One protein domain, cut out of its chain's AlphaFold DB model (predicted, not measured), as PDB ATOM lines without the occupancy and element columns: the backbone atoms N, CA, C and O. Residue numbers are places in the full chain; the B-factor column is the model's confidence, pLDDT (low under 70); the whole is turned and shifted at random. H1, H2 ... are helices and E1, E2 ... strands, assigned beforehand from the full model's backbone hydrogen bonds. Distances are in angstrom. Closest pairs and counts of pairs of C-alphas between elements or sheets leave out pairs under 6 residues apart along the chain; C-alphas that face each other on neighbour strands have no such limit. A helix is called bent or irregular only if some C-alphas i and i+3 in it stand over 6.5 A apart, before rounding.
ATOM      1  N   VAL A   5      55.650  -9.868 152.445       87.31
ATOM      2  CA  VAL A   5      54.892 -11.020 151.935       87.31
ATOM      3  C   VAL A   5      55.452 -12.325 152.489       87.31
ATOM      4  O   VAL A   5      56.587 -12.373 152.964       87.31
ATOM      5  N   SER A   6      54.656 -13.393 152.462       89.56
ATOM      6  CA  SER A   6      55.101 -14.719 152.905       89.56
ATOM      7  C   SER A   6      56.178 -15.300 151.979       89.56
ATOM      8  O   SER A   6      56.285 -14.922 150.817       89.56
ATOM      9  N   THR A   7      56.942 -16.285 152.459       87.62
ATOM     10  CA  THR A   7      57.918 -17.018 151.620       87.62
ATOM     11  C   THR A   7      57.285 -17.665 150.388       87.62
ATOM     12  O   THR A   7      57.906 -17.687 149.329       87.62
ATOM     13  N   ARG A   8      56.060 -18.197 150.516       90.25
ATOM     14  CA  ARG A   8      55.320 -18.766 149.381       90.25
ATOM     15  C   ARG A   8      55.048 -17.697 148.337       90.25
ATOM     16  O   ARG A   8      55.400 -17.882 147.180       90.25
ATOM     17  N   ARG A   9      54.536 -16.554 148.778       91.12
ATOM     18  CA  ARG A   9      54.231 -15.457 147.874       91.12
ATOM     19  C   ARG A   9      55.480 -14.849 147.244       91.12
ATOM     20  O   ARG A   9      55.488 -14.539 146.064       91.12
ATOM     21  N   THR A  10      56.581 -14.754 147.988       91.06
ATOM     22  CA  THR A  10      57.880 -14.388 147.407       91.06
ATOM     23  C   THR A  10      58.267 -15.319 146.262       91.06
ATOM     24  O   THR A  10      58.703 -14.821 145.231       91.06
ATOM     25  N   ALA A  11      58.096 -16.637 146.421       89.69
ATOM     26  CA  ALA A  11      58.382 -17.606 145.365       89.69
ATOM     27  C   ALA A  11      57.512 -17.353 144.121       89.69
ATOM     28  O   ALA A  11      58.039 -17.300 143.013       89.69
ATOM     29  N   GLU A  12      56.216 -17.099 144.312       92.75
ATOM     30  CA  GLU A  12      55.283 -16.765 143.228       92.75
ATOM     31  C   GLU A  12      55.684 -15.480 142.488       92.75
ATOM     32  O   GLU A  12      55.793 -15.496 141.265       92.75
ATOM     33  N   ILE A  13      55.984 -14.394 143.215       93.19
ATOM     34  CA  ILE A  13      56.374 -13.095 142.631       93.19
ATOM     35  C   ILE A  13      57.611 -13.228 141.734       93.19
ATOM     36  O   ILE A  13      57.702 -12.570 140.695       93.19
ATOM     37  N   ILE A  14      58.570 -14.073 142.126       89.81
ATOM     38  CA  ILE A  14      59.801 -14.306 141.357       89.81
ATOM     39  C   ILE A  14      59.677 -15.461 140.349       89.81
ATOM     40  O   ILE A  14      60.672 -15.823 139.724       89.81
ATOM     41  N   GLY A  15      58.491 -16.063 140.197       88.75
ATOM     42  CA  GLY A  15      58.240 -17.135 139.232       88.75
ATOM     43  C   GLY A  15      58.926 -18.465 139.566       88.75
ATOM     44  O   GLY A  15      59.349 -19.188 138.664       88.75
ATOM     45  N   MET A  16      59.076 -18.795 140.850       85.19
ATOM     46  CA  MET A  16      59.648 -20.056 141.323       85.19
ATOM     47  C   MET A  16      58.617 -20.890 142.087       85.19
ATOM     48  O   MET A  16      57.811 -20.366 142.850       85.19
ATOM     49  N   ASP A  17      58.704 -22.215 141.950       87.56
ATOM     50  CA  ASP A  17      58.005 -23.125 142.860       87.56
ATOM     51  C   ASP A  17      58.472 -22.907 144.314       87.56
ATOM     52  O   ASP A  17      59.642 -22.603 144.569       87.56
ATOM     53  N   TYR A  18      57.570 -23.088 145.280       86.00
ATOM     54  CA  TYR A  18      57.850 -22.853 146.696       86.00
ATOM     55  C   TYR A  18      58.996 -23.723 147.235       86.00
ATOM     56  O   TYR A  18      59.886 -23.215 147.928       86.00
ATOM     57  N   GLU A  19      59.014 -25.019 146.920       81.19
ATOM     58  CA  GLU A  19      60.055 -25.930 147.408       81.19
ATOM     59  C   GLU A  19      61.378 -25.712 146.667       81.19
ATOM     60  O   GLU A  19      62.458 -25.776 147.276       81.19
ATOM     61  N   ALA A  20      61.309 -25.356 145.380       78.12
ATOM     62  CA  ALA A  20      62.467 -24.890 144.625       78.12
ATOM     63  C   ALA A  20      63.065 -23.615 145.243       78.12
ATOM     64  O   ALA A  20      64.273 -23.561 145.469       78.12
ATOM     65  N   PHE A  21      62.241 -22.628 145.603       82.12
ATOM     66  CA  PHE A  21      62.676 -21.384 146.239       82.12
ATOM     67  C   PHE A  21      63.285 -21.622 147.625       82.12
ATOM     68  O   PHE A  21      64.360 -21.102 147.927       82.12
ATOM     69  N   ARG A  22      62.675 -22.467 148.466       78.62
ATOM     70  CA  ARG A  22      63.255 -22.842 149.771       78.62
ATOM     71  C   ARG A  22      64.598 -23.539 149.629       78.62
ATOM     72  O   ARG A  22      65.529 -23.251 150.387       78.62
ATOM     73  N   THR A  23      64.697 -24.475 148.689       75.06
ATOM     74  CA  THR A  23      65.942 -25.200 148.420       75.06
ATOM     75  C   THR A  23      67.004 -24.261 147.875       75.06
ATOM     76  O   THR A  23      68.147 -24.315 148.337       75.06
ATOM     77  N   TRP A  24      66.608 -23.357 146.974       74.94
ATOM     78  CA  TRP A  24      67.443 -22.279 146.480       74.94
ATOM     79  C   TRP A  24      67.950 -21.460 147.657       74.94
ATOM     80  O   TRP A  24      69.130 -21.564 147.929       74.94
ATOM     81  N   MET A  25      67.116 -20.804 148.469       73.75
ATOM     82  CA  MET A  25      67.563 -20.007 149.627       73.75
ATOM     83  C   MET A  25      68.509 -20.748 150.593       73.75
ATOM     84  O   MET A  25      69.427 -20.138 151.143       73.75
ATOM     85  N   ARG A  26      68.306 -22.055 150.819       68.94
ATOM     86  CA  ARG A  26      69.168 -22.880 151.692       68.94
ATOM     87  C   ARG A  26      70.563 -23.129 151.111       68.94
ATOM     88  O   ARG A  26      71.519 -23.250 151.879       68.94
ATOM     89  N   ARG A  27      70.667 -23.276 149.789       64.31
ATOM     90  CA  ARG A  27      71.911 -23.603 149.060       64.31
ATOM     91  C   ARG A  27      72.585 -22.380 148.429       64.31
ATOM     92  O   ARG A  27      73.785 -22.407 148.200       64.31
ATOM     93  N   SER A  28      71.791 -21.349 148.178       62.19
ATOM     94  CA  SER A  28      72.089 -20.078 147.526       62.19
ATOM     95  C   SER A  28      72.961 -19.175 148.390       62.19
ATOM     96  O   SER A  28      73.086 -19.401 149.601       62.19
ATOM     97  N   PRO A  29      73.481 -18.087 147.801       53.84
ATOM     98  CA  PRO A  29      73.899 -16.895 148.505       53.84
ATOM     99  C   PRO A  29      73.131 -16.555 149.777       53.84
ATOM    100  O   PRO A  29      73.757 -16.150 150.739       53.84
ATOM    101  N   GLY A  30      71.812 -16.778 149.857       47.59
ATOM    102  CA  GLY A  30      71.007 -16.571 151.076       47.59
ATOM    103  C   GLY A  30      71.504 -17.298 152.341       47.59
ATOM    104  O   GLY A  30      71.086 -16.963 153.451       47.59
ATOM    105  N   ARG A  31      72.415 -18.271 152.196       49.16
ATOM    106  CA  ARG A  31      73.138 -18.914 153.300       49.16
ATOM    107  C   ARG A  31      74.190 -18.001 153.950       49.16
ATOM    108  O   ARG A  31      74.366 -18.108 155.162       49.16
ATOM    109  N   ASN A  32      74.840 -17.130 153.170       46.75
ATOM    110  CA  ASN A  32      75.906 -16.202 153.594       46.75
ATOM    111  C   ASN A  32      75.521 -14.711 153.430       46.75
ATOM    112  O   ASN A  32      76.142 -13.829 154.020       46.75
ATOM    113  N   ALA A  33      74.479 -14.419 152.656       44.97
ATOM    114  CA  ALA A  33      73.936 -13.094 152.412       44.97
ATOM    115  C   ALA A  33      73.108 -12.654 153.611       44.97
ATOM    116  O   ALA A  33      72.100 -13.265 153.968       44.97
ATOM    117  N   GLY A  34      73.570 -11.589 154.245       40.81
ATOM    118  CA  GLY A  34      73.237 -11.256 155.628       40.81
ATOM    119  C   GLY A  34      74.439 -10.683 156.379       40.81
ATOM    120  O   GLY A  34      74.264 -10.077 157.427       40.81
ATOM    121  N   MET A  35      75.650 -10.784 155.820       44.69
ATOM    122  CA  MET A  35      76.808 -10.023 156.287       44.69
ATOM    123  C   MET A  35      76.873  -8.625 155.654       44.69
ATOM    124  O   MET A  35      77.777  -8.324 154.885       44.69
ATOM    125  N   LEU A  36      75.935  -7.749 156.004       41.16
ATOM    126  CA  LEU A  36      76.211  -6.311 156.016       41.16
ATOM    127  C   LEU A  36      75.720  -5.774 157.365       41.16
ATOM    128  O   LEU A  36      74.520  -5.853 157.639       41.16
ATOM    129  N   PRO A  37      76.623  -5.295 158.240       34.78
ATOM    130  CA  PRO A  37      76.225  -4.723 159.513       34.78
ATOM    131  C   PRO A  37      75.433  -3.445 159.228       34.78
ATOM    132  O   PRO A  37      75.867  -2.620 158.422       34.78
ATOM    133  N   TRP A  56      63.495 -17.099 157.169       71.31
ATOM    134  CA  TRP A  56      62.555 -15.988 157.251       71.31
ATOM    135  C   TRP A  56      61.178 -16.435 156.779       71.31
ATOM    136  O   TRP A  56      61.038 -17.002 155.702       71.31
ATOM    137  N   ALA A  57      60.154 -16.167 157.588       80.38
ATOM    138  CA  ALA A  57      58.772 -16.460 157.223       80.38
ATOM    139  C   ALA A  57      58.201 -15.411 156.255       80.38
ATOM    140  O   ALA A  57      57.391 -15.754 155.387       80.38
ATOM    141  N   ARG A  58      58.646 -14.153 156.392       83.88
ATOM    142  CA  ARG A  58      58.212 -13.007 155.589       83.88
ATOM    143  C   ARG A  58      59.401 -12.239 155.024       83.88
ATOM    144  O   ARG A  58      60.444 -12.165 155.669       83.88
ATOM    145  N   HIS A  59      59.203 -11.641 153.856       85.25
ATOM    146  CA  HIS A  59      60.211 -10.879 153.122       85.25
ATOM    147  C   HIS A  59      59.653  -9.499 152.789       85.25
ATOM    148  O   HIS A  59      58.503  -9.379 152.367       85.25
ATOM    149  N   ASP A  60      60.446  -8.455 153.019       87.19
ATOM    150  CA  ASP A  60      60.100  -7.089 152.625       87.19
ATOM    151  C   ASP A  60      60.358  -6.853 151.129       87.19
ATOM    152  O   ASP A  60      61.015  -7.652 150.457       87.19
ATOM    153  N   GLN A  61      59.851  -5.735 150.604       87.38
ATOM    154  CA  GLN A  61      60.016  -5.357 149.197       87.38
ATOM    155  C   GLN A  61      61.483  -5.409 148.735       87.38
ATOM    156  O   GLN A  61      61.771  -5.895 147.637       87.38
ATOM    157  N   GLY A  62      62.414  -4.928 149.567       86.88
ATOM    158  CA  GLY A  62      63.840  -4.915 149.244       86.88
ATOM    159  C   GLY A  62      64.398  -6.326 149.061       86.88
ATOM    160  O   GLY A  62      65.050  -6.620 148.058       86.88
ATOM    161  N   SER A  63      64.063  -7.231 149.981       85.50
ATOM    162  CA  SER A  63      64.456  -8.639 149.906       85.50
ATOM    163  C   SER A  63      63.853  -9.336 148.686       85.50
ATOM    164  O   SER A  63      64.580 -10.014 147.959       85.50
ATOM    165  N   VAL A  64      62.556  -9.137 148.417       89.88
ATOM    166  CA  VAL A  64      61.875  -9.721 147.246       89.88
ATOM    167  C   VAL A  64      62.503  -9.225 145.941       89.88
ATOM    168  O   VAL A  64      62.784 -10.030 145.052       89.88
ATOM    169  N   SER A  65      62.823  -7.932 145.848       91.06
ATOM    170  CA  SER A  65      63.487  -7.347 144.673       91.06
ATOM    171  C   SER A  65      64.879  -7.928 144.436       91.06
ATOM    172  O   SER A  65      65.272  -8.166 143.296       91.06
ATOM    173  N   ILE A  66      65.616  -8.229 145.503       88.06
ATOM    174  CA  ILE A  66      66.929  -8.865 145.393       88.06
ATOM    175  C   ILE A  66      66.810 -10.315 144.928       88.06
ATOM    176  O   ILE A  66      67.593 -10.744 144.081       88.06
ATOM    177  N   TYR A  67      65.818 -11.066 145.414       88.38
ATOM    178  CA  TYR A  67      65.557 -12.408 144.890       88.38
ATOM    179  C   TYR A  67      65.159 -12.369 143.410       88.38
ATOM    180  O   TYR A  67      65.675 -13.169 142.631       88.38
ATOM    181  N   ALA A  68      64.326 -11.407 143.007       91.25
ATOM    182  CA  ALA A  68      63.941 -11.198 141.613       91.25
ATOM    183  C   ALA A  68      65.140 -10.816 140.722       91.25
ATOM    184  O   ALA A  68      65.284 -11.342 139.617       91.25
ATOM    185  N   LEU A  69      66.050  -9.965 141.212       90.62
ATOM    186  CA  LEU A  69      67.301  -9.640 140.523       90.62
ATOM    187  C   LEU A  69      68.166 -10.883 140.328       90.62
ATOM    188  O   LEU A  69      68.596 -11.173 139.212       90.62
ATOM    189  N   LEU A  70      68.397 -11.638 141.399       86.69
ATOM    190  CA  LEU A  70      69.187 -12.859 141.330       86.69
ATOM    191  C   LEU A  70      68.571 -13.892 140.386       86.69
ATOM    192  O   LEU A  70      69.311 -14.541 139.646       86.69
ATOM    193  N   ARG A  71      67.240 -14.021 140.379       86.62
ATOM    194  CA  ARG A  71      66.507 -14.878 139.443       86.62
ATOM    195  C   ARG A  71      66.678 -14.417 137.996       86.62
ATOM    196  O   ARG A  71      66.952 -15.242 137.133       86.62
ATOM    197  N   THR A  72      66.599 -13.116 137.742       89.00
ATOM    198  CA  THR A  72      66.798 -12.552 136.398       89.00
ATOM    199  C   THR A  72      68.218 -12.806 135.894       89.00
ATOM    200  O   THR A  72      68.416 -13.212 134.753       89.00
ATOM    201  N   LEU A  73      69.226 -12.592 136.743       85.69
ATOM    202  CA  LEU A  73      70.625 -12.844 136.396       85.69
ATOM    203  C   LEU A  73      70.876 -14.329 136.120       85.69
ATOM    204  O   LEU A  73      71.509 -14.688 135.132       85.69
ATOM    205  N   THR A  74      70.319 -15.182 136.973       80.12
ATOM    206  CA  THR A  74      70.257 -16.641 136.834       80.12
ATOM    207  C   THR A  74      69.722 -17.054 135.462       80.12
ATOM    208  O   THR A  74      70.410 -17.754 134.727       80.12
ATOM    209  N   GLU A  75      68.528 -16.594 135.084       82.56
ATOM    210  CA  GLU A  75      67.896 -16.923 133.799       82.56
ATOM    211  C   GLU A  75      68.702 -16.438 132.590       82.56
ATOM    212  O   GLU A  75      68.619 -17.028 131.516       82.56
ATOM    213  N   ARG A  76      69.495 -15.378 132.768       82.12
ATOM    214  CA  ARG A  76      70.345 -14.788 131.726       82.12
ATOM    215  C   ARG A  76      71.759 -15.371 131.672       82.12
ATOM    216  O   ARG A  76      72.571 -14.866 130.906       82.12
ATOM    217  N   GLY A  77      72.043 -16.422 132.439       76.50
ATOM    218  CA  GLY A  77      73.301 -17.164 132.340       76.50
ATOM    219  C   GLY A  77      74.350 -16.826 133.397       76.50
ATOM    220  O   GLY A  77      75.481 -17.268 133.255       76.50
ATOM    221  N   LEU A  78      74.001 -16.118 134.485       71.69
ATOM    222  CA  LEU A  78      74.906 -15.943 135.641       71.69
ATOM    223  C   LEU A  78      75.314 -17.291 136.268       71.69
ATOM    224  O   LEU A  78      76.304 -17.365 136.986       71.69
ATOM    225  N   ALA A  79      74.537 -18.345 136.016       63.06
ATOM    226  CA  ALA A  79      74.897 -19.710 136.349       63.06
ATOM    227  C   ALA A  79      74.839 -20.560 135.081       63.06
ATOM    228  O   ALA A  79      73.802 -20.612 134.409       63.06
ATOM    229  N   ASP A  80      75.958 -21.190 134.751       49.09
ATOM    230  CA  ASP A  80      76.097 -21.995 133.547       49.09
ATOM    231  C   ASP A  80      75.376 -23.340 133.760       49.09
ATOM    232  O   ASP A  80      75.733 -24.126 134.640       49.09
ATOM    233  N   GLU A  81      74.351 -23.590 132.941       44.75
ATOM    234  CA  GLU A  81      73.564 -24.830 132.886       44.75
ATOM    235  C   GLU A  81      72.601 -25.082 134.072       44.75
ATOM    236  O   GLU A  81      72.787 -25.949 134.926       44.75
ATOM    237  N   TYR A  82      71.457 -24.387 134.056       49.19
ATOM    238  CA  TYR A  82      70.251 -24.833 134.762       49.19
ATOM    239  C   TYR A  82      69.706 -26.108 134.121       49.19
ATOM    240  O   TYR A  82      68.830 -26.054 133.257       49.19
ATOM    241  N   ILE A  83      70.158 -27.279 134.563       42.38
ATOM    242  CA  ILE A  83      69.413 -28.501 134.266       42.38
ATOM    243  C   ILE A  83      68.178 -28.512 135.173       42.38
ATOM    244  O   ILE A  83      68.217 -28.991 136.308       42.38
ATOM    245  N   TYR A  84      67.065 -27.969 134.678       41.06
ATOM    246  CA  TYR A  84      65.745 -28.277 135.219       41.06
ATOM    247  C   TYR A  84      65.482 -29.765 134.954       41.06
ATOM    248  O   TYR A  84      65.039 -30.151 133.874       41.06
ATOM    249  N   LYS A  85      65.812 -30.623 135.924       42.19
ATOM    250  CA  LYS A  85      65.205 -31.951 136.015       42.19
ATOM    251  C   LYS A  85      64.001 -31.821 136.943       42.19
ATOM    252  O   LYS A  85      64.210 -31.458 138.101       42.19
ATOM    253  N   PRO A  86      62.776 -32.127 136.483       41.97
ATOM    254  CA  PRO A  86      61.577 -32.086 137.326       41.97
ATOM    255  C   PRO A  86      61.712 -32.939 138.606       41.97
ATOM    256  O   PRO A  86      61.022 -32.701 139.591       41.97
ATOM    257  N   ASP A  87      62.665 -33.875 138.613       42.41
ATOM    258  CA  ASP A  87      62.845 -34.898 139.642       42.41
ATOM    259  C   ASP A  87      64.120 -34.679 140.483       42.41
ATOM    260  O   ASP A  87      64.458 -35.490 141.346       42.41
ATOM    261  N   THR A  88      64.897 -33.616 140.230       41.78
ATOM    262  CA  THR A  88      66.149 -33.347 140.955       41.78
ATOM    263  C   THR A  88      66.309 -31.854 141.201       41.78
ATOM    264  O   THR A  88      66.503 -31.074 140.274       41.78
ATOM    265  N   TYR A  89      66.226 -31.454 142.471       46.66
ATOM    266  CA  TYR A  89      66.374 -30.067 142.911       46.66
ATOM    267  C   TYR A  89      67.566 -29.362 142.245       46.66
ATOM    268  O   TYR A  89      68.676 -29.893 142.255       46.66
ATOM    269  N   MET A  90      67.311 -28.151 141.739       49.47
ATOM    270  CA  MET A  90      68.238 -27.264 141.023       49.47
ATOM    271  C   MET A  90      69.660 -27.295 141.609       49.47
ATOM    272  O   MET A  90      69.866 -27.010 142.796       49.47
ATOM    273  N   LEU A  91      70.648 -27.627 140.777       49.78
ATOM    274  CA  LEU A  91      72.067 -27.572 141.122       49.78
ATOM    275  C   LEU A  91      72.728 -26.487 140.272       49.78
ATOM    276  O   LEU A  91      73.097 -26.742 139.135       49.78
ATOM    277  N   ALA A  92      72.863 -25.284 140.833       50.50
ATOM    278  CA  ALA A  92      73.856 -24.333 140.342       50.50
ATOM    279  C   ALA A  92      75.254 -24.859 140.713       50.50
ATOM    280  O   ALA A  92      75.425 -25.476 141.777       50.50
ATOM    281  N   ARG A  93      76.250 -24.650 139.851       48.97
ATOM    282  CA  ARG A  93      77.643 -24.989 140.155       48.97
ATOM    283  C   ARG A  93      78.138 -24.058 141.278       48.97
ATOM    284  O   ARG A  93      77.692 -22.920 141.378       48.97
ATOM    285  N   PRO A  94      79.080 -24.490 142.136       45.88
ATOM    286  CA  PRO A  94      79.590 -23.656 143.230       45.88
ATOM    287  C   PRO A  94      80.119 -22.274 142.802       45.88
ATOM    288  O   PRO A  94      79.925 -21.314 143.539       45.88
ATOM    289  N   ALA A  95      80.719 -22.166 141.609       45.19
ATOM    290  CA  ALA A  95      81.207 -20.902 141.043       45.19
ATOM    291  C   ALA A  95      80.081 -19.883 140.763       45.19
ATOM    292  O   ALA A  95      80.301 -18.677 140.845       45.19
ATOM    293  N   ASP A  96      78.857 -20.359 140.528       63.22
ATOM    294  CA  ASP A  96      77.693 -19.521 140.225       63.22
ATOM    295  C   ASP A  96      77.175 -18.792 141.477       63.22
ATOM    296  O   ASP A  96      76.567 -17.719 141.406       63.22
ATOM    297  N   PHE A  97      77.440 -19.353 142.663       64.75
ATOM    298  CA  PHE A  97      77.069 -18.722 143.925       64.75
ATOM    299  C   PHE A  97      77.978 -17.554 144.290       64.75
ATOM    300  O   PHE A  97      77.507 -16.642 144.967       64.75
ATOM    301  N   ASP A  98      79.234 -17.535 143.846       68.56
ATOM    302  CA  ASP A  98      80.156 -16.429 144.123       68.56
ATOM    303  C   ASP A  98      79.730 -15.158 143.379       68.56
ATOM    304  O   ASP A  98      79.659 -14.088 143.986       68.56
ATOM    305  N   GLY A  99      79.336 -15.280 142.106       71.44
ATOM    306  CA  GLY A  99      78.781 -14.174 141.321       71.44
ATOM    307  C   GLY A  99      77.512 -13.597 141.952       71.44
ATOM    308  O   GLY A  99      77.416 -12.393 142.199       71.44
ATOM    309  N   MET A 100      76.561 -14.458 142.324       74.38
ATOM    310  CA  MET A 100      75.337 -14.024 143.002       74.38
ATOM    311  C   MET A 100      75.599 -13.440 144.406       74.38
ATOM    312  O   MET A 100      74.987 -12.438 144.777       74.38
ATOM    313  N   ASN A 101      76.516 -14.028 145.190       73.00
ATOM    314  CA  ASN A 101      76.944 -13.483 146.486       73.00
ATOM    315  C   ASN A 101      77.566 -12.102 146.324       73.00
ATOM    316  O   ASN A 101      77.332 -11.231 147.158       73.00
ATOM    317  N   ARG A 102      78.337 -11.875 145.260       76.44
ATOM    318  CA  ARG A 102      78.928 -10.569 144.990       76.44
ATOM    319  C   ARG A 102      77.850  -9.526 144.711       76.44
ATOM    320  O   ARG A 102      77.868  -8.483 145.355       76.44
ATOM    321  N   VAL A 103      76.879  -9.849 143.851       80.19
ATOM    322  CA  VAL A 103      75.730  -8.979 143.526       80.19
ATOM    323  C   VAL A 103      74.978  -8.563 144.785       80.19
ATOM    324  O   VAL A 103      74.789  -7.382 145.049       80.19
ATOM    325  N   ILE A 104      74.592  -9.513 145.628       74.50
ATOM    326  CA  ILE A 104      73.868  -9.179 146.864       74.50
ATOM    327  C   ILE A 104      74.771  -8.686 147.991       74.50
ATOM    328  O   ILE A 104      74.262  -8.396 149.064       74.50
ATOM    329  N   SER A 105      76.089  -8.650 147.828       75.31
ATOM    330  CA  SER A 105      76.977  -8.011 148.805       75.31
ATOM    331  C   SER A 105      77.252  -6.555 148.432       75.31
ATOM    332  O   SER A 105      77.798  -5.810 149.241       75.31
ATOM    333  N   THR A 106      76.854  -6.119 147.232       82.56
ATOM    334  CA  THR A 106      76.989  -4.732 146.789       82.56
ATOM    335  C   THR A 106      76.031  -3.828 147.564       82.56
ATOM    336  O   THR A 106      74.806  -3.965 147.478       82.56
ATOM    337  N   HIS A 107      76.588  -2.885 148.327       82.06
ATOM    338  CA  HIS A 107      75.820  -1.976 149.179       82.06
ATOM    339  C   HIS A 107      74.850  -1.107 148.369       82.06
ATOM    340  O   HIS A 107      73.722  -0.879 148.789       82.06
ATOM    341  N   GLU A 108      75.253  -0.680 147.179       85.44
ATOM    342  CA  GLU A 108      74.464   0.153 146.279       85.44
ATOM    343  C   GLU A 108      73.194  -0.559 145.799       85.44
ATOM    344  O   GLU A 108      72.147   0.075 145.686       85.44
ATOM    345  N   ILE A 109      73.255  -1.875 145.568       86.19
ATOM    346  CA  ILE A 109      72.093  -2.690 145.178       86.19
ATOM    347  C   ILE A 109      71.116  -2.811 146.348       86.19
ATOM    348  O   ILE A 109      69.904  -2.674 146.168       86.19
ATOM    349  N   TRP A 110      71.638  -3.009 147.560       82.75
ATOM    350  CA  TRP A 110      70.828  -2.987 148.778       82.75
ATOM    351  C   TRP A 110      70.148  -1.656 148.989       82.75
ATOM    352  O   TRP A 110      68.940  -1.618 149.227       82.75
ATOM    353  N   GLN A 111      70.927  -0.581 148.912       83.50
ATOM    354  CA  GLN A 111      70.433   0.767 149.089       83.50
ATOM    355  C   GLN A 111      69.319   1.025 148.082       83.50
ATOM    356  O   GLN A 111      68.225   1.364 148.505       83.50
ATOM    357  N   TYR A 112      69.546   0.732 146.800       86.75
ATOM    358  CA  TYR A 112      68.557   0.901 145.741       86.75
ATOM    359  C   TYR A 112      67.198   0.257 146.056       86.75
ATOM    360  O   TYR A 112      66.158   0.914 145.999       86.75
ATOM    361  N   PHE A 113      67.193  -1.027 146.421       85.88
ATOM    362  CA  PHE A 113      65.942  -1.743 146.669       85.88
ATOM    363  C   PHE A 113      65.321  -1.448 148.042       85.88
ATOM    364  O   PHE A 113      64.126  -1.680 148.218       85.88
ATOM    365  N   SER A 114      66.093  -0.931 149.006       80.25
ATOM    366  CA  SER A 114      65.634  -0.723 150.391       80.25
ATOM    367  C   SER A 114      65.275   0.726 150.720       80.25
ATOM    368  O   SER A 114      64.440   0.955 151.591       80.25
ATOM    369  N   SER A 115      65.903   1.715 150.076       73.25
ATOM    370  CA  SER A 115      65.735   3.135 150.420       73.25
ATOM    371  C   SER A 115      64.474   3.764 149.829       73.25
ATOM    372  O   SER A 115      64.137   4.890 150.182       73.25
ATOM    373  N   GLY A 116      63.772   3.056 148.937       61.81
ATOM    374  CA  GLY A 116      62.603   3.586 148.238       61.81
ATOM    375  C   GLY A 116      62.932   4.704 147.245       61.81
ATOM    376  O   GLY A 116      62.013   5.375 146.788       61.81
ATOM    377  N   ASP A 117      64.213   4.903 146.924       63.00
ATOM    378  CA  ASP A 117      64.674   5.968 146.035       63.00
ATOM    379  C   ASP A 117      64.118   5.784 144.609       63.00
ATOM    380  O   ASP A 117      64.021   4.665 144.100       63.00
ATOM    381  N   ASN A 118      63.753   6.889 143.951       58.69
ATOM    382  CA  ASN A 118      63.034   6.921 142.663       58.69
ATOM    383  C   ASN A 118      63.956   6.680 141.457       58.69
ATOM    384  O   ASN A 118      63.732   7.200 140.363       58.69
ATOM    385  N   GLY A 119      65.037   5.928 141.651       63.09
ATOM    386  CA  GLY A 119      65.997   5.597 140.609       63.09
ATOM    387  C   GLY A 119      65.441   4.573 139.620       63.09
ATOM    388  O   GLY A 119      66.066   3.549 139.387       63.09
ATOM    389  N   ASP A 120      64.289   4.820 139.015       68.00
ATOM    390  CA  ASP A 120      63.515   3.905 138.160       68.00
ATOM    391  C   ASP A 120      64.237   3.393 136.893       68.00
ATOM    392  O   ASP A 120      63.664   2.645 136.098       68.00
ATOM    393  N   ASP A 121      65.499   3.782 136.743       79.00
ATOM    394  CA  ASP A 121      66.347   3.663 135.571       79.00
ATOM    395  C   ASP A 121      67.747   3.093 135.857       79.00
ATOM    396  O   ASP A 121      68.600   3.107 134.961       79.00
ATOM    397  N   TRP A 122      68.029   2.616 137.076       90.31
ATOM    398  CA  TRP A 122      69.341   2.038 137.380       90.31
ATOM    399  C   TRP A 122      69.562   0.764 136.563       90.31
ATOM    400  O   TRP A 122      68.737  -0.154 136.574       90.31
ATOM    401  N   LEU A 123      70.689   0.709 135.855       92.00
ATOM    402  CA  LEU A 123      71.102  -0.471 135.103       92.00
ATOM    403  C   LEU A 123      72.222  -1.176 135.852       92.00
ATOM    404  O   LEU A 123      73.195  -0.546 136.257       92.00
ATOM    405  N   LEU A 124      72.097  -2.488 135.980       92.56
ATOM    406  CA  LEU A 124      73.168  -3.362 136.412       92.56
ATOM    407  C   LEU A 124      73.755  -4.049 135.185       92.56
ATOM    408  O   LEU A 124      73.028  -4.650 134.395       92.56
ATOM    409  N   LEU A 125      75.070  -3.973 135.050       91.88
ATOM    410  CA  LEU A 125      75.848  -4.767 134.113       91.88
ATOM    411  C   LEU A 125      76.712  -5.724 134.925       91.88
ATOM    412  O   LEU A 125      77.474  -5.295 135.789       91.88
ATOM    413  N   TYR A 126      76.579  -7.011 134.651       88.88
ATOM    414  CA  TYR A 126      77.405  -8.053 135.235       88.88
ATOM    415  C   TYR A 126      78.250  -8.705 134.142       88.88
ATOM    416  O   TYR A 126      77.734  -9.007 133.068       88.88
ATOM    417  N   SER A 127      79.529  -8.931 134.423       85.75
ATOM    418  CA  SER A 127      80.448  -9.677 133.564       85.75
ATOM    419  C   SER A 127      80.825 -10.987 134.240       85.75
ATOM    420  O   SER A 127      81.386 -10.991 135.336       85.75
ATOM    421  N   ASP A 128      80.533 -12.100 133.571       76.25
ATOM    422  CA  ASP A 128      80.905 -13.447 134.010       76.25
ATOM    423  C   ASP A 128      82.424 -13.680 133.936       76.25
ATOM    424  O   ASP A 128      83.008 -14.343 134.791       76.25
ATOM    425  N   LYS A 129      83.080 -13.065 132.947       78.12
ATOM    426  CA  LYS A 129      84.498 -13.234 132.623       78.12
ATOM    427  C   LYS A 129      85.425 -12.887 133.784       78.12
ATOM    428  O   LYS A 129      86.463 -13.522 133.961       78.12
ATOM    429  N   ASP A 130      85.080 -11.852 134.536       80.25
ATOM    430  CA  ASP A 130      85.891 -11.292 135.622       80.25
ATOM    431  C   ASP A 130      85.088 -11.066 136.915       80.25
ATOM    432  O   ASP A 130      85.608 -10.516 137.891       80.25
ATOM    433  N   ASN A 131      83.833 -11.531 136.956       77.31
ATOM    434  CA  ASN A 131      82.897 -11.320 138.058       77.31
ATOM    435  C   ASN A 131      82.679  -9.838 138.407       77.31
ATOM    436  O   ASN A 131      82.418  -9.510 139.568       77.31
ATOM    437  N   SER A 132      82.819  -8.929 137.446       84.62
ATOM    438  CA  SER A 132      82.662  -7.496 137.685       84.62
ATOM    439  C   SER A 132      81.196  -7.063 137.635       84.62
ATOM    440  O   SER A 132      80.381  -7.613 136.894       84.62
ATOM    441  N   ILE A 133      80.860  -6.066 138.457       88.31
ATOM    442  CA  ILE A 133      79.525  -5.468 138.551       88.31
ATOM    443  C   ILE A 133      79.679  -3.968 138.351       88.31
ATOM    444  O   ILE A 133      80.445  -3.325 139.070       88.31
ATOM    445  N   TRP A 134      78.902  -3.415 137.428       92.00
ATOM    446  CA  TRP A 134      78.769  -1.978 137.227       92.00
ATOM    447  C   TRP A 134      77.313  -1.570 137.396       92.00
ATOM    448  O   TRP A 134      76.403  -2.258 136.931       92.00
ATOM    449  N   ILE A 135      77.098  -0.442 138.069       91.31
ATOM    450  CA  ILE A 135      75.775   0.132 138.302       91.31
ATOM    451  C   ILE A 135      75.759   1.508 137.657       91.31
ATOM    452  O   ILE A 135      76.511   2.393 138.059       91.31
ATOM    453  N   PHE A 136      74.885   1.691 136.675       91.19
ATOM    454  CA  PHE A 136      74.752   2.941 135.940       91.19
ATOM    455  C   PHE A 136      73.515   3.689 136.417       91.19
ATOM    456  O   PHE A 136      72.384   3.214 136.277       91.19
ATOM    457  N   LYS A 137      73.747   4.878 136.975       89.81
ATOM    458  CA  LYS A 137      72.708   5.824 137.401       89.81
ATOM    459  C   LYS A 137      72.438   6.834 136.281       89.81
ATOM    460  O   LYS A 137      73.192   6.911 135.317       89.81
ATOM    461  N   GLN A 138      71.379   7.633 136.407       81.81
ATOM    462  CA  GLN A 138      70.977   8.629 135.400       81.81
ATOM    463  C   GLN A 138      72.099   9.585 134.917       81.81
ATOM    464  O   GLN A 138      72.165   9.777 133.705       81.81
ATOM    465  N   PRO A 139      73.034  10.120 135.737       81.50
ATOM    466  CA  PRO A 139      74.134  10.903 135.164       81.50
ATOM    467  C   PRO A 139      75.153  10.034 134.404       81.50
ATOM    468  O   PRO A 139      75.697  10.477 133.397       81.50
ATOM    469  N   ASP A 140      75.360   8.783 134.820       85.94
ATOM    470  CA  ASP A 140      76.436   7.908 134.329       85.94
ATOM    471  C   ASP A 140      75.998   6.974 133.193       85.94
ATOM    472  O   ASP A 140      76.813   6.237 132.639       85.94
ATOM    473  N   ARG A 141      74.715   6.993 132.802       82.12
ATOM    474  CA  ARG A 141      74.165   6.126 131.743       82.12
ATOM    475  C   ARG A 141      74.892   6.261 130.408       82.12
ATOM    476  O   ARG A 141      74.916   5.308 129.641       82.12
ATOM    477  N   HIS A 142      75.486   7.415 130.126       85.50
ATOM    478  CA  HIS A 142      76.261   7.625 128.905       85.50
ATOM    479  C   HIS A 142      77.492   6.702 128.816       85.50
ATOM    480  O   HIS A 142      77.877   6.333 127.715       85.50
ATOM    481  N   LEU A 143      78.046   6.258 129.953       87.75
ATOM    482  CA  LEU A 143      79.180   5.325 130.018       87.75
ATOM    483  C   LEU A 143      78.774   3.861 129.794       87.75
ATOM    484  O   LEU A 143      79.637   2.988 129.687       87.75
ATOM    485  N   PHE A 144      77.471   3.565 129.766       88.62
ATOM    486  CA  PHE A 144      76.964   2.199 129.649       88.62
ATOM    487  C   PHE A 144      77.373   1.549 128.324       88.62
ATOM    488  O   PHE A 144      77.809   0.400 128.322       88.62
ATOM    489  N   ALA A 145      77.263   2.286 127.214       86.88
ATOM    490  CA  ALA A 145      77.591   1.773 125.886       86.88
ATOM    491  C   ALA A 145      79.059   1.327 125.800       86.88
ATOM    492  O   ALA A 145      79.320   0.208 125.367       86.88
ATOM    493  N   ASP A 146      79.981   2.143 126.321       87.56
ATOM    494  CA  ASP A 146      81.419   1.855 126.328       87.56
ATOM    495  C   ASP A 146      81.741   0.566 127.104       87.56
ATOM    496  O   ASP A 146      82.548  -0.258 126.670       87.56
ATOM    497  N   HIS A 147      81.076   0.348 128.246       85.69
ATOM    498  CA  HIS A 147      81.277  -0.860 129.054       85.69
ATOM    499  C   HIS A 147      80.665  -2.100 128.399       85.69
ATOM    500  O   HIS A 147      81.260  -3.176 128.445       85.69
ATOM    501  N   VAL A 148      79.493  -1.972 127.772       86.19
ATOM    502  CA  VAL A 148      78.882  -3.078 127.020       86.19
ATOM    503  C   VAL A 148      79.755  -3.470 125.831       86.19
ATOM    504  O   VAL A 148      79.984  -4.659 125.614       86.19
ATOM    505  N   GLU A 149      80.289  -2.495 125.094       85.00
ATOM    506  CA  GLU A 149      81.199  -2.750 123.976       85.00
ATOM    507  C   GLU A 149      82.469  -3.475 124.445       85.00
ATOM    508  O   GLU A 149      82.864  -4.477 123.844       85.00
ATOM    509  N   ALA A 150      83.051  -3.049 125.570       83.12
ATOM    510  CA  ALA A 150      84.228  -3.687 126.158       83.12
ATOM    511  C   ALA A 150      83.990  -5.146 126.600       83.12
ATOM    512  O   ALA A 150      84.908  -5.970 126.538       83.12
ATOM    513  N   LEU A 151      82.770  -5.486 127.035       80.56
ATOM    514  CA  LEU A 151      82.394  -6.844 127.451       80.56
ATOM    515  C   LEU A 151      81.967  -7.751 126.290       80.56
ATOM    516  O   LEU A 151      81.946  -8.978 126.434       80.56
ATOM    517  N   GLY A 152      81.625  -7.180 125.134       75.31
ATOM    518  CA  GLY A 152      81.138  -7.932 123.984       75.31
ATOM    519  C   GLY A 152      79.862  -8.723 124.303       75.31
ATOM    520  O   GLY A 152      78.878  -8.177 124.790       75.31
ATOM    521  N   ARG A 153      79.852 -10.030 124.002       69.50
ATOM    522  CA  ARG A 153      78.671 -10.908 124.173       69.50
ATOM    523  C   ARG A 153      78.540 -11.544 125.563       69.50
ATOM    524  O   ARG A 153      77.624 -12.331 125.767       69.50
ATOM    525  N   SER A 154      79.443 -11.227 126.485       76.69
ATOM    526  CA  SER A 154      79.571 -11.909 127.782       76.69
ATOM    527  C   SER A 154      78.949 -11.127 128.951       76.69
ATOM    528  O   SER A 154      78.986 -11.563 130.095       76.69
ATOM    529  N   GLY A 155      78.364  -9.954 128.685       83.81
ATOM    530  CA  GLY A 155      77.714  -9.132 129.705       83.81
ATOM    531  C   GLY A 155      76.229  -9.453 129.886       83.81
ATOM    532  O   GLY A 155      75.477  -9.528 128.914       83.81
ATOM    533  N   ILE A 156      75.779  -9.552 131.138       88.56
ATOM    534  CA  ILE A 156      74.360  -9.589 131.501       88.56
ATOM    535  C   ILE A 156      73.928  -8.189 131.925       88.56
ATOM    536  O   ILE A 156      74.414  -7.645 132.912       88.56
ATOM    537  N   VAL A 157      72.970  -7.622 131.196       90.75
ATOM    538  CA  VAL A 157      72.354  -6.332 131.527       90.75
ATOM    539  C   VAL A 157      71.021  -6.579 132.213       90.75
ATOM    540  O   VAL A 157      70.216  -7.376 131.729       90.75
ATOM    541  N   VAL A 158      70.751  -5.865 133.300       91.94
ATOM    542  CA  VAL A 158      69.473  -5.894 134.007       91.94
ATOM    543  C   VAL A 158      69.023  -4.476 134.337       91.94
ATOM    544  O   VAL A 158      69.779  -3.691 134.902       91.94
ATOM    545  N   ASN A 159      67.769  -4.154 134.020       92.62
ATOM    546  CA  ASN A 159      67.132  -2.933 134.495       92.62
ATOM    547  C   ASN A 159      66.577  -3.169 135.905       92.62
ATOM    548  O   ASN A 159      65.606  -3.904 136.092       92.62
ATOM    549  N   MET A 160      67.209  -2.566 136.909       91.81
ATOM    550  CA  MET A 160      66.812  -2.734 138.307       91.81
ATOM    551  C   MET A 160      65.475  -2.041 138.611       91.81
ATOM    552  O   MET A 160      64.739  -2.502 139.485       91.81
ATOM    553  N   GLY A 161      65.129  -0.992 137.858       91.69
ATOM    554  CA  GLY A 161      63.843  -0.305 137.976       91.69
ATOM    555  C   GLY A 161      62.671  -1.160 137.520       91.69
ATOM    556  O   GLY A 161      61.637  -1.182 138.187       91.69
ATOM    557  N   ASP A 162      62.847  -1.937 136.449       92.25
ATOM    558  CA  ASP A 162      61.828  -2.890 135.991       92.25
ATOM    559  C   ASP A 162      61.558  -3.966 137.049       92.25
ATOM    560  O   ASP A 162      60.401  -4.252 137.353       92.25
ATOM    561  N   ILE A 163      62.614  -4.503 137.674       92.94
ATOM    562  CA  ILE A 163      62.479  -5.468 138.775       92.94
ATOM    563  C   ILE A 163      61.715  -4.851 139.944       92.94
ATOM    564  O   ILE A 163      60.775  -5.456 140.458       92.94
ATOM    565  N   ARG A 164      62.102  -3.642 140.363       90.50
ATOM    566  CA  ARG A 164      61.460  -2.959 141.489       90.50
ATOM    567  C   ARG A 164      59.977  -2.713 141.215       90.50
ATOM    568  O   ARG A 164      59.157  -3.025 142.073       90.50
ATOM    569  N   ARG A 165      59.628  -2.190 140.033       91.12
ATOM    570  CA  ARG A 165      58.231  -1.953 139.627       91.12
ATOM    571  C   ARG A 165      57.421  -3.241 139.603       91.12
ATOM    572  O   ARG A 165      56.308  -3.258 140.119       91.12
ATOM    573  N   HIS A 166      57.986  -4.310 139.041       93.38
ATOM    574  CA  HIS A 166      57.348  -5.625 139.025       93.38
ATOM    575  C   HIS A 166      57.030  -6.108 140.441       93.38
ATOM    576  O   HIS A 166      55.899  -6.504 140.710       93.38
ATOM    577  N   VAL A 167      57.996  -6.018 141.357       92.56
ATOM    578  CA  VAL A 167      57.816  -6.452 142.746       92.56
ATOM    579  C   VAL A 167      56.800  -5.594 143.492       92.56
ATOM    580  O   VAL A 167      55.931  -6.161 144.142       92.56
ATOM    581  N   ILE A 168      56.866  -4.262 143.379       91.25
ATOM    582  CA  ILE A 168      55.891  -3.361 144.021       91.25
ATOM    583  C   ILE A 168      54.478  -3.712 143.562       91.25
ATOM    584  O   ILE A 168      53.634  -4.031 144.390       91.25
ATOM    585  N   ARG A 169      54.255  -3.744 142.242       92.25
ATOM    586  CA  ARG A 169      52.943  -4.061 141.673       92.25
ATOM    587  C   ARG A 169      52.431  -5.419 142.154       92.25
ATOM    588  O   ARG A 169      51.297  -5.511 142.595       92.25
ATOM    589  N   SER A 170      53.282  -6.447 142.127       93.44
ATOM    590  CA  SER A 170      52.877  -7.803 142.529       93.44
ATOM    591  C   SER A 170      52.552  -7.906 144.023       93.44
ATOM    592  O   SER A 170      51.731  -8.724 144.418       93.44
ATOM    593  N   MET A 171      53.212  -7.107 144.869       90.56
ATOM    594  CA  MET A 171      52.909  -7.054 146.301       90.56
ATOM    595  C   MET A 171      51.641  -6.238 146.590       90.56
ATOM    596  O   MET A 171      50.968  -6.520 147.581       90.56
ATOM    597  N   ASP A 172      51.346  -5.216 145.783       88.44
ATOM    598  CA  ASP A 172      50.157  -4.365 145.927       88.44
ATOM    599  C   ASP A 172      48.873  -5.083 145.497       88.44
ATOM    600  O   ASP A 172      47.877  -4.986 146.209       88.44
ATOM    601  N   GLU A 173      48.921  -5.868 144.415       84.81
ATOM    602  CA  GLU A 173      47.807  -6.723 143.966       84.81
ATOM    603  C   GLU A 173      47.308  -7.649 145.100       84.81
ATOM    604  O   GLU A 173      46.106  -7.754 145.333       84.81
ATOM    605  N   ASP A 174      48.217  -8.215 145.903       70.38
ATOM    606  CA  ASP A 174      47.847  -9.061 147.054       70.38
ATOM    607  C   ASP A 174      47.115  -8.306 148.153       70.38
ATOM    608  O   ASP A 174      46.278  -8.860 148.862       70.38
ATOM    609  N   ARG A 175      47.486  -7.041 148.362       70.62
ATOM    610  CA  ARG A 175      46.884  -6.238 149.421       70.62
ATOM    611  C   ARG A 175      45.428  -5.947 149.085       70.62
ATOM    612  O   ARG A 175      44.596  -5.899 149.991       70.62
ATOM    613  N   GLU A 176      45.139  -5.724 147.810       74.06
ATOM    614  CA  GLU A 176      43.780  -5.522 147.321       74.06
ATOM    615  C   GLU A 176      42.959  -6.813 147.443       74.06
ATOM    616  O   GLU A 176      41.848  -6.758 147.969       74.06
ATOM    617  N   GLU A 177      43.523  -7.974 147.091       70.88
ATOM    618  CA  GLU A 177      42.873  -9.280 147.284       70.88
ATOM    619  C   GLU A 177      42.591  -9.593 148.767       70.88
ATOM    620  O   GLU A 177      41.447  -9.889 149.116       70.88
ATOM    621  N   GLU A 178      43.574  -9.441 149.668       70.75
ATOM    622  CA  GLU A 178      43.380  -9.675 151.113       70.75
ATOM    623  C   GLU A 178      42.319  -8.729 151.711       70.75
ATOM    624  O   GLU A 178      41.543  -9.125 152.582       70.75
ATOM    625  N   SER A 179      42.259  -7.477 151.242       72.81
ATOM    626  CA  SER A 179      41.270  -6.498 151.719       72.81
ATOM    627  C   SER A 179      39.851  -6.854 151.260       72.81
ATOM    628  O   SER A 179      38.914  -6.769 152.051       72.81
ATOM    629  N   LEU A 180      39.697  -7.312 150.014       73.19
ATOM    630  CA  LEU A 180      38.415  -7.753 149.459       73.19
ATOM    631  C   LEU A 180      37.908  -9.046 150.114       73.19
ATOM    632  O   LEU A 180      36.705  -9.195 150.330       73.19
ATOM    633  N   GLU A 181      38.790  -9.990 150.451       74.00
ATOM    634  CA  GLU A 181      38.404 -11.211 151.175       74.00
ATOM    635  C   GLU A 181      37.894 -10.905 152.590       74.00
ATOM    636  O   GLU A 181      36.896 -11.483 153.025       74.00
ATOM    637  N   LEU A 182      38.534  -9.963 153.292       73.06
ATOM    638  CA  LEU A 182      38.123  -9.538 154.632       73.06
ATOM    639  C   LEU A 182      36.785  -8.784 154.619       73.06
ATOM    640  O   LEU A 182      35.914  -9.085 155.432       73.06
ATOM    641  N   GLU A 183      36.580  -7.868 153.669       72.81
ATOM    642  CA  GLU A 183      35.304  -7.152 153.521       72.81
ATOM    643  C   GLU A 183      34.136  -8.105 153.211       72.81
ATOM    644  O   GLU A 183      33.039  -7.947 153.750       72.81
ATOM    645  N   ASN A 184      34.367  -9.137 152.395       71.00
ATOM    646  CA  ASN A 184      33.349 -10.144 152.085       71.00
ATOM    647  C   ASN A 184      33.071 -11.102 153.258       71.00
ATOM    648  O   ASN A 184      31.940 -11.570 153.401       71.00
ATOM    649  N   ALA A 185      34.068 -11.395 154.097       69.31
ATOM    650  CA  ALA A 185      33.889 -12.212 155.297       69.31
ATOM    651  C   ALA A 185      33.049 -11.491 156.367       69.31
ATOM    652  O   ALA A 185      32.217 -12.123 157.018       69.31
ATOM    653  N   ASP A 186      33.217 -10.173 156.501       68.19
ATOM    654  CA  ASP A 186      32.444  -9.354 157.441       68.19
ATOM    655  C   ASP A 186      31.024  -9.040 156.932       68.19
ATOM    656  O   ASP A 186      30.104  -8.905 157.735       68.19
ATOM    657  N   ALA A 187      30.803  -8.982 155.613       67.44
ATOM    658  CA  ALA A 187      29.473  -8.795 155.018       67.44
ATOM    659  C   ALA A 187      28.590 -10.065 155.028       67.44
ATOM    660  O   ALA A 187      27.406  -9.998 154.692       67.44
ATOM    661  N   GLY A 188      29.166 -11.222 155.369       57.00
ATOM    662  CA  GLY A 188      28.493 -12.524 155.422       57.00
ATOM    663  C   GLY A 188      28.033 -12.981 156.815       57.00
ATOM    664  O   GLY A 188      27.479 -14.079 156.913       57.00
TER     665      GLY A 188
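Overview. This is residues 5 to 37 and 56 to 188 of the 189 residues of an uncharacterized protein of Asticcacaulis benevestitus DSM 16100 = ATCC BAA-896 (UniProt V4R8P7). H3 runs through the core, with H1, H4, H5 and the first part of H7 packed round it in mostly crossed fashion, and a small sheet of three strands beside it whose other face is covered by H6. The far part of the long H7, with the two residues after it, sticks out as an arm, residues 176 to 188, while H2 packs on H1. The printed part has 166 residues with seven named helices and four named strands, in the order H1 H2 E1 H3 H4 H5 E2 E3 H6 E4 H7; the class is mostly helix, and the sheet runs E3, E2, E4, antiparallel. The whole is compact, with a radius of gyration of the C-alphas of 17.4 A and spans of 64 by 43 by 31 A.

Arrangement. H1, residues 7 to 13, touches H2, residues 18 to 27; their closest C-alphas, of Ala 11 and Tyr 18, are 5.4 A apart. E1, residues 58 to 60, pairs with no named strand, but its residues 58 to 59 pair antiparallel with residues 5 to 6. H3, residues 61 to 78, is the hub, touching four helices. It touches H5, residues 107 to 114, at a steep tilt of 57 degrees, with closest C-alphas Gly 62 and Phe 113 at 4.6 A. Its residues 70 to 78 touch H4, residues 94 to 103, with closest C-alphas Leu 78 and Asp 96 at 6.4 A. It only just touches H1, with 3 pairs of C-alphas within 8 A, the closest Thr 10 and Val 64 at 6.1 A. E2, residues 123 to 127, and E3, residues 132 to 136, are a hairpin; N 125 and O 134 are within hydrogen-bond range at 2.9 A. E4, residues 155 to 159, is antiparallel to E2, with N 124 and O 158 at 2.8 A. H3 and H6, residues 141 to 154, are on opposite faces of this sheet, at heights over the sheet of 10.4 A and 8.5 A: three layers, helices on both faces. E3, H6 and E4 form a split strand-helix-strand unit, two strands running the same way with E2 between them, and its crossover is right-handed. H7, residues 160 to 186, touches H3 at a steep tilt of 49 degrees, opposite ways, with closest C-alphas Ser 65 and Arg 164 at 5.8 A. Every O i to N i+4 pair is within hydrogen-bond range in H1, H2 and H5, against 13 of 14 in H3, 4 of 6 in H4, 6 of 10 in H6 and 21 of 23 in H7.

Along the chain. H1 begins at C-alpha 7, (57.918, -17.018, 151.620). H3 is 22.7 A long, H6 19.2 A and H7 39.9 A. H3 and H6 are irregular: C-alphas 75 and 78 are 7.3 A apart, and C-alphas 150 and 153 are 9.3 A apart. H7 ends at C-alpha 186, (32.444, -9.354, 157.441).

Size, cuts and confidence. The C-alphas farthest apart, of Ala 150 and Gly 188, are 63.6 A apart. Residues 38 to 55 are not printed, and C-alphas 37 and 56 are 17.9 A apart across this cut. The link from H3 to H4 is long. The pLDDT is under 70 in 42 residues, among them residues 26 to 37 and 79 to 98.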